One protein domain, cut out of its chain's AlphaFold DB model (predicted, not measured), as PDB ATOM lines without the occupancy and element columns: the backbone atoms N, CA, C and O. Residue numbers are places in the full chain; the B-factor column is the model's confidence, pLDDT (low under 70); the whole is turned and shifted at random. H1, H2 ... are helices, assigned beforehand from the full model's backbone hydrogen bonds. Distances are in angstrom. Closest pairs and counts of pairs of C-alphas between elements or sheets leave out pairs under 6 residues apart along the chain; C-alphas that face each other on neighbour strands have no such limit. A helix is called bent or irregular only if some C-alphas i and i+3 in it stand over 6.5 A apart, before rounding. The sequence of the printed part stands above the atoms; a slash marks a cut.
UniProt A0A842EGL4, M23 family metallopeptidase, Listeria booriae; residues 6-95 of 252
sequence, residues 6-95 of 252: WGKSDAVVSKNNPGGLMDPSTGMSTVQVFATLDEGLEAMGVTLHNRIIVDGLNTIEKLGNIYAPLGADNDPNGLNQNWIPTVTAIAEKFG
ATOM      1  N   TRP A   6      42.125 214.482 329.107       71.25
ATOM      2  CA  TRP A   6      41.045 213.500 328.925       71.25
ATOM      3  C   TRP A   6      40.508 213.472 327.485       71.25
ATOM      4  O   TRP A   6      39.304 213.383 327.253       71.25
ATOM      5  N   GLY A   7      41.414 213.620 326.517       77.06
ATOM      6  CA  GLY A   7      41.104 213.695 325.090       77.06
ATOM      7  C   GLY A   7      40.630 215.069 324.605       77.06
ATOM      8  O   GLY A   7      40.274 215.202 323.441       77.06
ATOM      9  N   LYS A   8      40.599 216.091 325.469       82.31
ATOM     10  CA  LYS A   8      40.086 217.431 325.130       82.31
ATOM     11  C   LYS A   8      41.173 218.466 324.871       82.31
ATOM     12  O   LYS A   8      40.845 219.621 324.605       82.31
ATOM     13  N   SER A   9      42.448 218.112 325.012       87.88
ATOM     14  CA  SER A   9      43.515 219.085 324.791       87.88
ATOM     15  C   SER A   9      43.620 219.481 323.324       87.88
ATOM     16  O   SER A   9      43.286 218.707 322.430       87.88
ATOM     17  N   ASP A  10      44.134 220.685 323.072       88.12
ATOM     18  CA  ASP A  10      44.391 221.178 321.715       88.12
ATOM     19  C   ASP A  10      45.281 220.210 320.915       88.12
ATOM     20  O   ASP A  10      45.013 219.933 319.751       88.12
ATOM     21  N   ALA A  11      46.277 219.595 321.566       89.06
ATOM     22  CA  ALA A  11      47.121 218.577 320.941       89.06
ATOM     23  C   ALA A  11      46.307 217.386 320.403       89.06
ATOM     24  O   ALA A  11      46.571 216.913 319.302       89.06
ATOM     25  N   VAL A  12      45.285 216.937 321.134       90.00
ATOM     26  CA  VAL A  12      44.406 215.849 320.686       90.00
ATOM     27  C   VAL A  12      43.431 216.346 319.619       90.00
ATOM     28  O   VAL A  12      43.330 215.741 318.557       90.00
ATOM     29  N   VAL A  13      42.723 217.444 319.895       90.31
ATOM     30  CA  VAL A  13      41.544 217.868 319.124       90.31
ATOM     31  C   VAL A  13      41.911 218.552 317.810       90.31
ATOM     32  O   VAL A  13      41.232 218.334 316.811       90.31
ATOM     33  N   SER A  14      42.953 219.387 317.793       91.88
ATOM     34  CA  SER A  14      43.318 220.171 316.604       91.88
ATOM     35  C   SER A  14      44.563 219.649 315.888       91.88
ATOM     36  O   SER A  14      44.771 219.978 314.722       91.88
ATOM     37  N   LYS A  15      45.383 218.830 316.560       93.88
ATOM     38  CA  LYS A  15      46.684 218.375 316.030       93.88
ATOM     39  C   LYS A  15      46.798 216.871 315.857       93.88
ATOM     40  O   LYS A  15      47.854 216.407 315.429       93.88
ATOM     41  N   ASN A  16      45.740 216.125 316.185       94.62
ATOM     42  CA  ASN A  16      45.712 214.670 316.091       94.62
ATOM     43  C   ASN A  16      46.879 213.994 316.833       94.62
ATOM     44  O   ASN A  16      47.365 212.952 316.419       94.62
ATOM     45  N   ASN A  17      47.366 214.596 317.917       92.38
ATOM     46  CA  ASN A  17      48.575 214.186 318.621       92.38
ATOM     47  C   ASN A  17      48.254 213.809 320.076       92.38
ATOM     48  O   ASN A  17      48.518 214.582 321.004       92.38
ATOM     49  N   PRO A  18      47.671 212.620 320.305       88.19
ATOM     50  CA  PRO A  18      47.343 212.160 321.648       88.19
ATOM     51  C   PRO A  18      48.576 211.772 322.467       88.19
ATOM     52  O   PRO A  18      48.499 211.752 323.690       88.19
ATOM     53  N   GLY A  19      49.715 211.506 321.823       86.75
ATOM     54  CA  GLY A  19      50.973 211.206 322.510       86.75
ATOM     55  C   GLY A  19      51.717 212.436 323.031       86.75
ATOM     56  O   GLY A  19      52.726 212.279 323.712       86.75
ATOM     57  N   GLY A  20      51.266 213.652 322.694       88.38
ATOM     58  CA  GLY A  20      51.980 214.886 323.033       88.38
ATOM     59  C   GLY A  20      53.378 214.964 322.407       88.38
ATOM     60  O   GLY A  20      54.271 215.587 322.975       88.38
ATOM     61  N   LEU A  21      53.582 214.307 321.261       90.06
ATOM     62  CA  LEU A  21      54.878 214.212 320.592       90.06
ATOM     63  C   LEU A  21      55.345 215.598 320.133       90.06
ATOM     64  O   LEU A  21      54.565 216.358 319.561       90.06
ATOM     65  N   MET A  22      56.609 215.929 320.385       90.81
ATOM     66  CA  MET A  22      57.202 217.208 319.988       90.81
ATOM     67  C   MET A  22      57.753 217.125 318.565       90.81
ATOM     68  O   MET A  22      58.268 216.083 318.168       90.81
ATOM     69  N   ASP A  23      57.665 218.222 317.816       92.00
ATOM     70  CA  ASP A  23      58.170 218.309 316.449       92.00
ATOM     71  C   ASP A  23      59.697 218.531 316.458       92.00
ATOM     72  O   ASP A  23      60.167 219.614 316.843       92.00
ATOM     73  N   PRO A  24      60.504 217.542 316.035       89.06
ATOM     74  CA  PRO A  24      61.957 217.658 316.040       89.06
ATOM     75  C   PRO A  24      62.471 218.703 315.040       89.06
ATOM     76  O   PRO A  24      63.538 219.272 315.269       89.06
ATOM     77  N   SER A  25      61.721 219.015 313.975       92.44
ATOM     78  CA  SER A  25      62.113 220.037 312.992       92.44
ATOM     79  C   SER A  25      62.145 221.445 313.592       92.44
ATOM     80  O   SER A  25      62.864 222.319 313.111       92.44
ATOM     81  N   THR A  26      61.422 221.645 314.696       90.94
ATOM     82  CA  THR A  26      61.368 222.910 315.436       90.94
ATOM     83  C   THR A  26      62.350 222.961 316.608       90.94
ATOM     84  O   THR A  26      62.253 223.851 317.456       90.94
ATOM     85  N   GLY A  27      63.264 221.990 316.712       89.12
ATOM     86  CA  GLY A  27      64.109 221.832 317.894       89.12
ATOM     87  C   GLY A  27      63.303 221.472 319.143       89.12
ATOM     88  O   GLY A  27      63.660 221.893 320.238       89.12
ATOM     89  N   MET A  28      62.201 220.727 318.977       86.94
ATOM     90  CA  MET A  28      61.262 220.360 320.046       86.94
ATOM     91  C   MET A  28      60.577 221.564 320.715       86.94
ATOM     92  O   MET A  28      60.219 221.497 321.890       86.94
ATOM     93  N   SER A  29      60.380 222.672 319.991       86.75
ATOM     94  CA  SER A  29      59.712 223.867 320.531       86.75
ATOM     95  C   SER A  29      58.192 223.858 320.342       86.75
ATOM     96  O   SER A  29      57.476 224.539 321.079       86.75
ATOM     97  N   THR A  30      57.670 223.056 319.411       90.00
ATOM     98  CA  THR A  30      56.229 222.881 319.182       90.00
ATOM     99  C   THR A  30      55.821 221.411 319.240       90.00
ATOM    100  O   THR A  30      56.643 220.504 319.117       90.00
ATOM    101  N   VAL A  31      54.526 221.165 319.448       90.75
ATOM    102  CA  VAL A  31      53.942 219.823 319.322       90.75
ATOM    103  C   VAL A  31      53.775 219.458 317.847       90.75
ATOM    104  O   VAL A  31      53.339 220.290 317.049       90.75
ATOM    105  N   GLN A  32      54.084 218.210 317.509       93.75
ATOM    106  CA  GLN A  32      53.883 217.630 316.185       93.75
ATOM    107  C   GLN A  32      52.401 217.687 315.801       93.75
ATOM    108  O   GLN A  32      51.521 217.479 316.643       93.75
ATOM    109  N   VAL A  33      52.129 217.951 314.525       95.31
ATOM    110  CA  VAL A  33      50.792 217.841 313.933       95.31
ATOM    111  C   VAL A  33      50.771 216.608 313.037       95.31
ATOM    112  O   VAL A  33      51.688 216.419 312.236       95.31
ATOM    113  N   PHE A  34      49.733 215.788 313.180       95.56
ATOM    114  CA  PHE A  34      49.481 214.622 312.333       95.56
ATOM    115  C   PHE A  34      48.274 214.869 311.430       95.56
ATOM    116  O   PHE A  34      47.359 215.614 311.798       95.56
ATOM    117  N   ALA A  35      48.251 214.247 310.248       95.62
ATOM    118  CA  ALA A  35      47.148 214.449 309.312       95.62
ATOM    119  C   ALA A  35      45.851 213.824 309.843       95.62
ATOM    120  O   ALA A  35      44.770 214.385 309.657       95.62
ATOM    121  N   THR A  36      45.966 212.700 310.554       95.31
ATOM    122  CA  THR A  36      44.837 211.989 311.163       95.31
ATOM    123  C   THR A  36      45.147 211.543 312.588       95.31
ATOM    124  O   THR A  36      46.309 211.406 312.974       95.31
ATOM    125  N   LEU A  37      44.096 211.309 313.383       88.88
ATOM    126  CA  LEU A  37      44.235 210.772 314.740       88.88
ATOM    127  C   LEU A  37      44.905 209.393 314.741       88.88
ATOM    128  O   LEU A  37      45.714 209.122 315.625       88.88
ATOM    129  N   ASP A  38      44.610 208.558 313.743       89.25
ATOM    130  CA  ASP A  38      45.207 207.229 313.598       89.25
ATOM    131  C   ASP A  38      46.724 207.314 313.395       89.25
ATOM    132  O   ASP A  38      47.471 206.598 314.056       89.25
ATOM    133  N   GLU A  39      47.204 208.250 312.568       89.69
ATOM    134  CA  GLU A  39      48.646 208.491 312.406       89.69
ATOM    135  C   GLU A  39      49.315 208.926 313.714       89.69
ATOM    136  O   GLU A  39      50.407 208.461 314.044       89.69
ATOM    137  N   GLY A  40      48.665 209.801 314.486       91.94
ATOM    138  CA  GLY A  40      49.197 210.228 315.777       91.94
ATOM    139  C   GLY A  40      49.204 209.118 316.829       91.94
ATOM    140  O   GLY A  40      50.133 209.041 317.636       91.94
ATOM    141  N   LEU A  41      48.195 208.240 316.819       88.38
ATOM    142  CA  LEU A  41      48.151 207.047 317.665       88.38
ATOM    143  C   LEU A  41      49.250 206.052 317.284       88.38
ATOM    144  O   LEU A  41      49.923 205.530 318.174       88.38
ATOM    145  N   GLU A  42      49.480 205.840 315.990       87.06
ATOM    146  CA  GLU A  42      50.546 204.969 315.496       87.06
ATOM    147  C   GLU A  42      51.927 205.506 315.898       87.06
ATOM    148  O   GLU A  42      52.741 204.782 316.475       87.06
ATOM    149  N   ALA A  43      52.179 206.806 315.709       88.88
ATOM    150  CA  ALA A  43      53.431 207.440 316.120       88.88
ATOM    151  C   ALA A  43      53.673 207.340 317.641       88.88
ATOM    152  O   ALA A  43      54.803 207.113 318.098       88.88
ATOM    153  N   MET A  44      52.609 207.469 318.443       89.38
ATOM    154  CA  MET A  44      52.665 207.228 319.885       89.38
ATOM    155  C   MET A  44      53.014 205.762 320.185       89.38
ATOM    156  O   MET A  44      53.889 205.501 321.013       89.38
ATOM    157  N   GLY A  45      52.384 204.810 319.491       86.25
ATOM    158  CA  GLY A  45      52.654 203.377 319.616       86.25
ATOM    159  C   GLY A  45      54.109 203.016 319.315       86.25
ATOM    160  O   GLY A  45      54.755 202.346 320.122       86.25
ATOM    161  N   VAL A  46      54.666 203.536 318.217       86.06
ATOM    162  CA  VAL A  46      56.085 203.364 317.851       86.06
ATOM    163  C   VAL A  46      57.009 203.916 318.936       86.06
ATOM    164  O   VAL A  46      57.992 203.272 319.308       86.06
ATOM    165  N   THR A  47      56.685 205.082 319.496       88.00
ATOM    166  CA  THR A  47      57.475 205.677 320.584       88.00
ATOM    167  C   THR A  47      57.488 204.771 321.815       88.00
ATOM    168  O   THR A  47      58.553 204.508 322.377       88.00
ATOM    169  N   LEU A  48      56.326 204.246 322.213       85.62
ATOM    170  CA  LEU A  48      56.220 203.317 323.338       85.62
ATOM    171  C   LEU A  48      56.976 202.013 323.069       85.62
ATOM    172  O   LEU A  48      57.693 201.541 323.951       85.62
ATOM    173  N   HIS A  49      56.874 201.459 321.859       82.56
ATOM    174  CA  HIS A  49      57.620 200.268 321.458       82.56
ATOM    175  C   HIS A  49      59.130 200.482 321.593       82.56
ATOM    176  O   HIS A  49      59.806 199.697 322.257       82.56
ATOM    177  N   ASN A  50      59.654 201.574 321.036       86.12
ATOM    178  CA  ASN A  50      61.081 201.869 321.101       86.12
ATOM    179  C   ASN A  50      61.555 202.010 322.553       86.12
ATOM    180  O   ASN A  50      62.544 201.401 322.940       86.12
ATOM    181  N   ARG A  51      60.815 202.727 323.404       87.12
ATOM    182  CA  ARG A  51      61.233 202.940 324.799       87.12
ATOM    183  C   ARG A  51      61.128 201.678 325.652       87.12
ATOM    184  O   ARG A  51      62.037 201.370 326.418       87.12
ATOM    185  N   ILE A  52      60.027 200.943 325.543       85.00
ATOM    186  CA  ILE A  52      59.750 199.813 326.438       85.00
ATOM    187  C   ILE A  52      60.452 198.543 325.953       85.00
ATOM    188  O   ILE A  52      61.030 197.819 326.765       85.00
ATOM    189  N   ILE A  53      60.394 198.269 324.650       79.19
ATOM    190  CA  ILE A  53      60.879 197.018 324.061       79.19
ATOM    191  C   ILE A  53      62.328 197.152 323.604       79.19
ATOM    192  O   ILE A  53      63.151 196.332 323.999       79.19
ATOM    193  N   VAL A  54      62.647 198.174 322.804       78.56
ATOM    194  CA  VAL A  54      63.989 198.314 322.210       78.56
ATOM    195  C   VAL A  54      65.000 198.799 323.253       78.56
ATOM    196  O   VAL A  54      66.024 198.154 323.459       78.56
ATOM    197  N   ASP A  55      64.683 199.878 323.971       87.19
ATOM    198  CA  ASP A  55      65.567 200.463 324.989       87.19
ATOM    199  C   ASP A  55      65.463 199.748 326.352       87.19
ATOM    200  O   ASP A  55      66.258 199.995 327.262       87.19
ATOM    201  N   GLY A  56      64.473 198.866 326.529       83.19
ATOM    202  CA  GLY A  56      64.293 198.087 327.755       83.19
ATOM    203  C   GLY A  56      63.891 198.912 328.986       83.19
ATOM    204  O   GLY A  56      64.129 198.472 330.123       83.19
ATOM    205  N   LEU A  57      63.274 200.087 328.796       88.75
ATOM    206  CA  LEU A  57      62.752 200.956 329.862       88.75
ATOM    207  C   LEU A  57      61.409 200.426 330.387       88.75
ATOM    208  O   LEU A  57      60.369 201.071 330.321       88.75
ATOM    209  N   ASN A  58      61.432 199.200 330.890       84.31
ATOM    210  CA  ASN A  58      60.251 198.402 331.219       84.31
ATOM    211  C   ASN A  58      59.837 198.450 332.702       84.31
ATOM    212  O   ASN A  58      59.121 197.575 333.178       84.31
ATOM    213  N   THR A  59      60.288 199.463 333.436       87.94
ATOM    214  CA  THR A  59      59.955 199.690 334.853       87.94
ATOM    215  C   THR A  59      59.710 201.178 335.070       87.94
ATOM    216  O   THR A  59      60.327 201.988 334.368       87.94
ATOM    217  N   ILE A  60      58.887 201.544 336.059       90.31
ATOM    218  CA  ILE A  60      58.618 202.952 336.397       90.31
ATOM    219  C   ILE A  60      59.929 203.683 336.683       90.31
ATOM    220  O   ILE A  60      60.134 204.776 336.183       90.31
ATOM    221  N   GLU A  61      60.859 203.065 337.400       91.38
ATOM    222  CA  GLU A  61      62.140 203.662 337.778       91.38
ATOM    223  C   GLU A  61      62.999 203.982 336.550       91.38
ATOM    224  O   GLU A  61      63.508 205.093 336.412       91.38
ATOM    225  N   LYS A  62      63.123 203.028 335.616       91.06
ATOM    226  CA  LYS A  62      63.860 203.238 334.359       91.06
ATOM    227  C   LYS A  62      63.267 204.372 333.525       91.06
ATOM    228  O   LYS A  62      64.025 205.176 332.997       91.06
ATOM    229  N   LEU A  63      61.940 204.444 333.409       90.50
ATOM    230  CA  LEU A  63      61.275 205.535 332.690       90.50
ATOM    231  C   LEU A  63      61.428 206.865 333.437       90.50
ATOM    232  O   LEU A  63      61.763 207.872 332.821       90.50
ATOM    233  N   GLY A  64      61.257 206.867 334.757       91.38
ATOM    234  CA  GLY A  64      61.406 208.050 335.601       91.38
ATOM    235  C   GLY A  64      62.795 208.667 335.492       91.38
ATOM    236  O   GLY A  64      62.911 209.875 335.341       91.38
ATOM    237  N   ASN A  65      63.845 207.848 335.432       90.94
ATOM    238  CA  ASN A  65      65.212 208.336 335.235       90.94
ATOM    239  C   ASN A  65      65.436 209.035 333.885       90.94
ATOM    240  O   ASN A  65      66.363 209.831 333.766       90.94
ATOM    241  N   ILE A  66      64.613 208.745 332.874       89.56
ATOM    242  CA  ILE A  66      64.682 209.394 331.559       89.56
ATOM    243  C   ILE A  66      63.796 210.640 331.511       89.56
ATOM    244  O   ILE A  66      64.219 211.674 331.004       89.56
ATOM    245  N   TYR A  67      62.570 210.549 332.026       86.56
ATOM    246  CA  TYR A  67      61.551 211.589 331.852       86.56
ATOM    247  C   TYR A  67      61.465 212.592 333.007       86.56
ATOM    248  O   TYR A  67      60.983 213.702 332.808       86.56
ATOM    249  N   ALA A  68      61.930 212.219 334.196       91.50
ATOM    250  CA  ALA A  68      61.957 213.058 335.388       91.50
ATOM    251  C   ALA A  68      63.256 212.835 336.192       91.50
ATOM    252  O   ALA A  68      63.207 212.410 337.350       91.50
ATOM    253  N   PRO A  69      64.440 213.087 335.597       93.62
ATOM    254  CA  PRO A  69      65.701 212.924 336.306       93.62
ATOM    255  C   PRO A  69      65.813 213.916 337.471       93.62
ATOM    256  O   PRO A  69      65.452 215.091 337.358       93.62
ATOM    257  N   LEU A  70      66.332 213.447 338.606       91.56
ATOM    258  CA  LEU A  70      66.581 214.301 339.766       91.56
ATOM    259  C   LEU A  70      67.714 215.285 339.467       91.56
ATOM    260  O   LEU A  70      68.754 214.893 338.941       91.56
ATOM    261  N   GLY A  71      67.521 216.551 339.840       89.44
ATOM    262  CA  GLY A  71      68.514 217.604 339.612       89.44
ATOM    263  C   GLY A  71      68.576 218.104 338.169       89.44
ATOM    264  O   GLY A  71      69.575 218.707 337.790       89.44
ATOM    265  N   ALA A  72      67.541 217.852 337.363       89.94
ATOM    266  CA  ALA A  72      67.432 218.439 336.035       89.94
ATOM    267  C   ALA A  72      67.392 219.975 336.116       89.94
ATOM    268  O   ALA A  72      66.640 220.533 336.918       89.94
ATOM    269  N   ASP A  73      68.140 220.661 335.246       90.88
ATOM    270  CA  ASP A  73      68.221 222.132 335.224       90.88
ATOM    271  C   ASP A  73      66.851 222.809 335.048       90.88
ATOM    272  O   ASP A  73      66.632 223.937 335.488       90.88
ATOM    273  N   ASN A  74      65.908 222.115 334.404       85.06
ATOM    274  CA  ASN A  74      64.542 222.575 334.171       85.06
ATOM    275  C   ASN A  74      63.542 222.182 335.280       85.06
ATOM    276  O   ASN A  74      62.347 222.415 335.108       85.06
ATOM    277  N   ASP A  75      64.004 221.630 336.406       88.88
ATOM    278  CA  ASP A  75      63.197 221.317 337.593       88.88
ATOM    279  C   ASP A  75      63.693 222.087 338.837       88.88
ATOM    280  O   ASP A  75      64.174 221.500 339.811       88.88
ATOM    281  N   PRO A  76      63.569 223.428 338.851       90.75
ATOM    282  CA  PRO A  76      64.100 224.264 339.932       90.75
ATOM    283  C   PRO A  76      63.423 224.022 341.289       90.75
ATOM    284  O   PRO A  76      63.954 224.418 342.322       90.75
ATOM    285  N   ASN A  77      62.248 223.385 341.291       93.25
ATOM    286  CA  ASN A  77      61.471 223.101 342.496       93.25
ATOM    287  C   ASN A  77      61.635 221.651 342.982       93.25
ATOM    288  O   ASN A  77      60.991 221.267 343.959       93.25
ATOM    289  N   GLY A  78      62.461 220.840 342.310       91.56
ATOM    290  CA  GLY A  78      62.687 219.441 342.674       91.56
ATOM    291  C   GLY A  78      61.414 218.595 342.631       91.56
ATOM    292  O   GLY A  78      61.228 217.712 343.468       91.56
ATOM    293  N   LEU A  79      60.490 218.885 341.715       92.44
ATOM    294  CA  LEU A  79      59.224 218.167 341.587       92.44
ATOM    295  C   LEU A  79      59.407 216.758 341.019       92.44
ATOM    296  O   LEU A  79      58.587 215.885 341.313       92.44
ATOM    297  N   ASN A  80      60.495 216.507 340.289       94.06
ATOM    298  CA  ASN A  80      60.805 215.209 339.694       94.06
ATOM    299  C   ASN A  80      60.930 214.092 340.741       94.06
ATOM    300  O   ASN A  80      60.601 212.943 340.450       94.06
ATOM    301  N   GLN A  81      61.283 214.422 341.991       94.56
ATOM    302  CA  GLN A  81      61.306 213.455 343.100       94.56
ATOM    303  C   GLN A  81      59.949 212.778 343.347       94.56
ATOM    304  O   GLN A  81      59.895 211.663 343.861       94.56
ATOM    305  N   ASN A  82      58.852 213.427 342.948       94.56
ATOM    306  CA  ASN A  82      57.500 212.910 343.124       94.56
ATOM    307  C   ASN A  82      57.030 212.045 341.951       94.56
ATOM    308  O   ASN A  82      55.977 211.413 342.061       94.56
ATOM    309  N   TRP A  83      57.771 211.995 340.841       93.94
ATOM    310  CA  TRP A  83      57.330 211.308 339.628       93.94
ATOM    311  C   TRP A  83      57.155 209.804 339.864       93.94
ATOM    312  O   TRP A  83      56.059 209.281 339.671       93.94
ATOM    313  N   ILE A  84      58.193 209.120 340.365       92.81
ATOM    314  CA  ILE A  84      58.148 207.668 340.620       92.81
ATOM    315  C   ILE A  84      57.031 207.316 341.621       92.81
ATOM    316  O   ILE A  84      56.200 206.470 341.277       92.81
ATOM    317  N   PRO A  85      56.918 207.969 342.801       93.94
ATOM    318  CA  PRO A  85      55.810 207.717 343.724       93.94
ATOM    319  C   PRO A  85      54.428 207.930 343.097       93.94
ATOM    320  O   PRO A  85      53.529 207.111 343.279       93.94
ATOM    321  N   THR A  86      54.255 209.006 342.322       93.00
ATOM    322  CA  THR A  86      52.963 209.349 341.710       93.00
ATOM    323  C   THR A  86      52.557 208.325 340.658       93.00
ATOM    324  O   THR A  86      51.433 207.826 340.682       93.00
ATOM    325  N   VAL A  87      53.470 207.976 339.750       90.88
ATOM    326  CA  VAL A  87      53.202 207.004 338.685       90.88
ATOM    327  C   VAL A  87      52.985 205.608 339.263       90.88
ATOM    328  O   VAL A  87      52.100 204.896 338.795       90.88
ATOM    329  N   THR A  88      53.706 205.244 340.326       90.56
ATOM    330  CA  THR A  88      53.484 203.982 341.051       90.56
ATOM    331  C   THR A  88      52.085 203.936 341.650       90.56
ATOM    332  O   THR A  88      51.340 203.001 341.374       90.56
ATOM    333  N   ALA A  89      51.666 204.985 342.366       88.44
ATOM    334  CA  ALA A  89      50.325 205.057 342.941       88.44
ATOM    335  C   ALA A  89      49.215 205.040 341.872       88.44
ATOM    336  O   ALA A  89      48.141 204.476 342.086       88.44
ATOM    337  N   ILE A  90      49.449 205.654 340.706       86.88
ATOM    338  CA  ILE A  90      48.528 205.576 339.565       86.88
ATOM    339  C   ILE A  90      48.468 204.141 339.028       86.88
ATOM    340  O   ILE A  90      47.373 203.610 338.852       86.88
ATOM    341  N   ALA A  91      49.615 203.499 338.800       85.69
ATOM    342  CA  ALA A  91      49.674 202.122 338.323       85.69
ATOM    343  C   ALA A  91      48.967 201.166 339.293       85.69
ATOM    344  O   ALA A  91      48.170 200.340 338.859       85.69
ATOM    345  N   GLU A  92      49.178 201.313 340.600       82.81
ATOM    346  CA  GLU A  92      48.490 200.540 341.640       82.81
ATOM    347  C   GLU A  92      46.968 200.706 341.582       82.81
ATOM    348  O   GLU A  92      46.245 199.711 341.628       82.81
ATOM    349  N   LYS A  93      46.466 201.935 341.388       81.19
ATOM    350  CA  LYS A  93      45.025 202.183 341.182       81.19
ATOM    351  C   LYS A  93      44.463 201.467 339.952       81.19
ATOM    352  O   LYS A  93      43.272 201.171 339.928       81.19
ATOM    353  N   PHE A  94      45.300 201.179 338.956       75.62
ATOM    354  CA  PHE A  94      44.947 200.412 337.761       75.62
ATOM    355  C   PHE A  94      45.243 198.904 337.871       75.62
ATOM    356  O   PHE A  94      45.126 198.192 336.877       75.62
ATOM    357  N   GLY A  95      45.587 198.388 339.058       72.00
ATOM    358  CA  GLY A  95      45.891 196.963 339.261       72.00
ATOM    359  C   GLY A  95      47.365 196.588 339.052       72.00
ATOM    360  O   GLY A  95      47.685 195.420 338.830       72.00
TER     361      GLY A  95
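What this domain is: This is residues 6 to 95 of the 252 residues of the protein "M23 family metallopeptidase" of Listeria booriae (UniProt A0A842EGL4). Two loosely joined lobes make up this domain. One holds the longest helix, H2, with the short helix H1 close to its first residue and a long loop, residues 14 to 36, between these two helices; the other is a helical hairpin of H3 and H4, reached from the far end of H2 by a tight link. The printed part has 90 residues with four named helices, in the order H1, H2, H3, H4, and no named strand; the class is all helix, with 45 of the 90 residues in named helices. It is only just loose, close to compact, with a radius of gyration of the C-alphas of 14.8 A, and it spans 36 by 33 by 28 A.

How they stand to each other: The longest helix, H2, residues 37 to 54, touches no helix. H1, residues 10 to 13, is close to H2 but not clearly touching it, with 1 pair of C-alphas within 8 A; the closest are those of Val 12 and Leu 37, 7.8 A apart. H3, residues 60 to 67, and H2 are near each other, with 5 pairs of C-alphas within 10 A, the closest at 8.3 A. H4, residues 79 to 93, touches H3 with residues 83 to 88 alone. The closest C-alphas of these two are those of Gly 64 and Ile 84, 6.0 A apart. Their lines stand at a steep tilt of 40 degrees, opposite ways, and the two form a helical hairpin. H1 is apart from H3 and H4, and H2 is apart from H4. In H2 every O i to N i+4 pair is within hydrogen-bond range; in H3 3 of 4 are and in H4 8 of 11, while H1 is too short for such a pair.

Where its parts are: H2 runs 24.5 A, from C-alpha 37 at (44.235, 210.772, 314.740) to C-alpha 54 at (63.989, 198.314, 322.210). H3 measures 10.2 A from first to last C-alpha. H4 measures 21.4 A and ends with C-alpha 93 at (45.025, 202.183, 341.182); it is irregular, with C-alphas 81 and 84 7.0 A apart. H1 measures 5.1 A and begins with C-alpha 10 at (44.391, 221.178, 321.715).

The domain as a whole: The two C-alphas farthest apart are those of Ser 25 and Gly 95, at 38.5 A. The links from H1 to H2, 23 residues, and from H3 to H4, 11 residues, are long. The link from H2 to H3, 5 residues, is tight. The printed part has no cut. Its mean pLDDT is 88.7, and no printed residue is under 70.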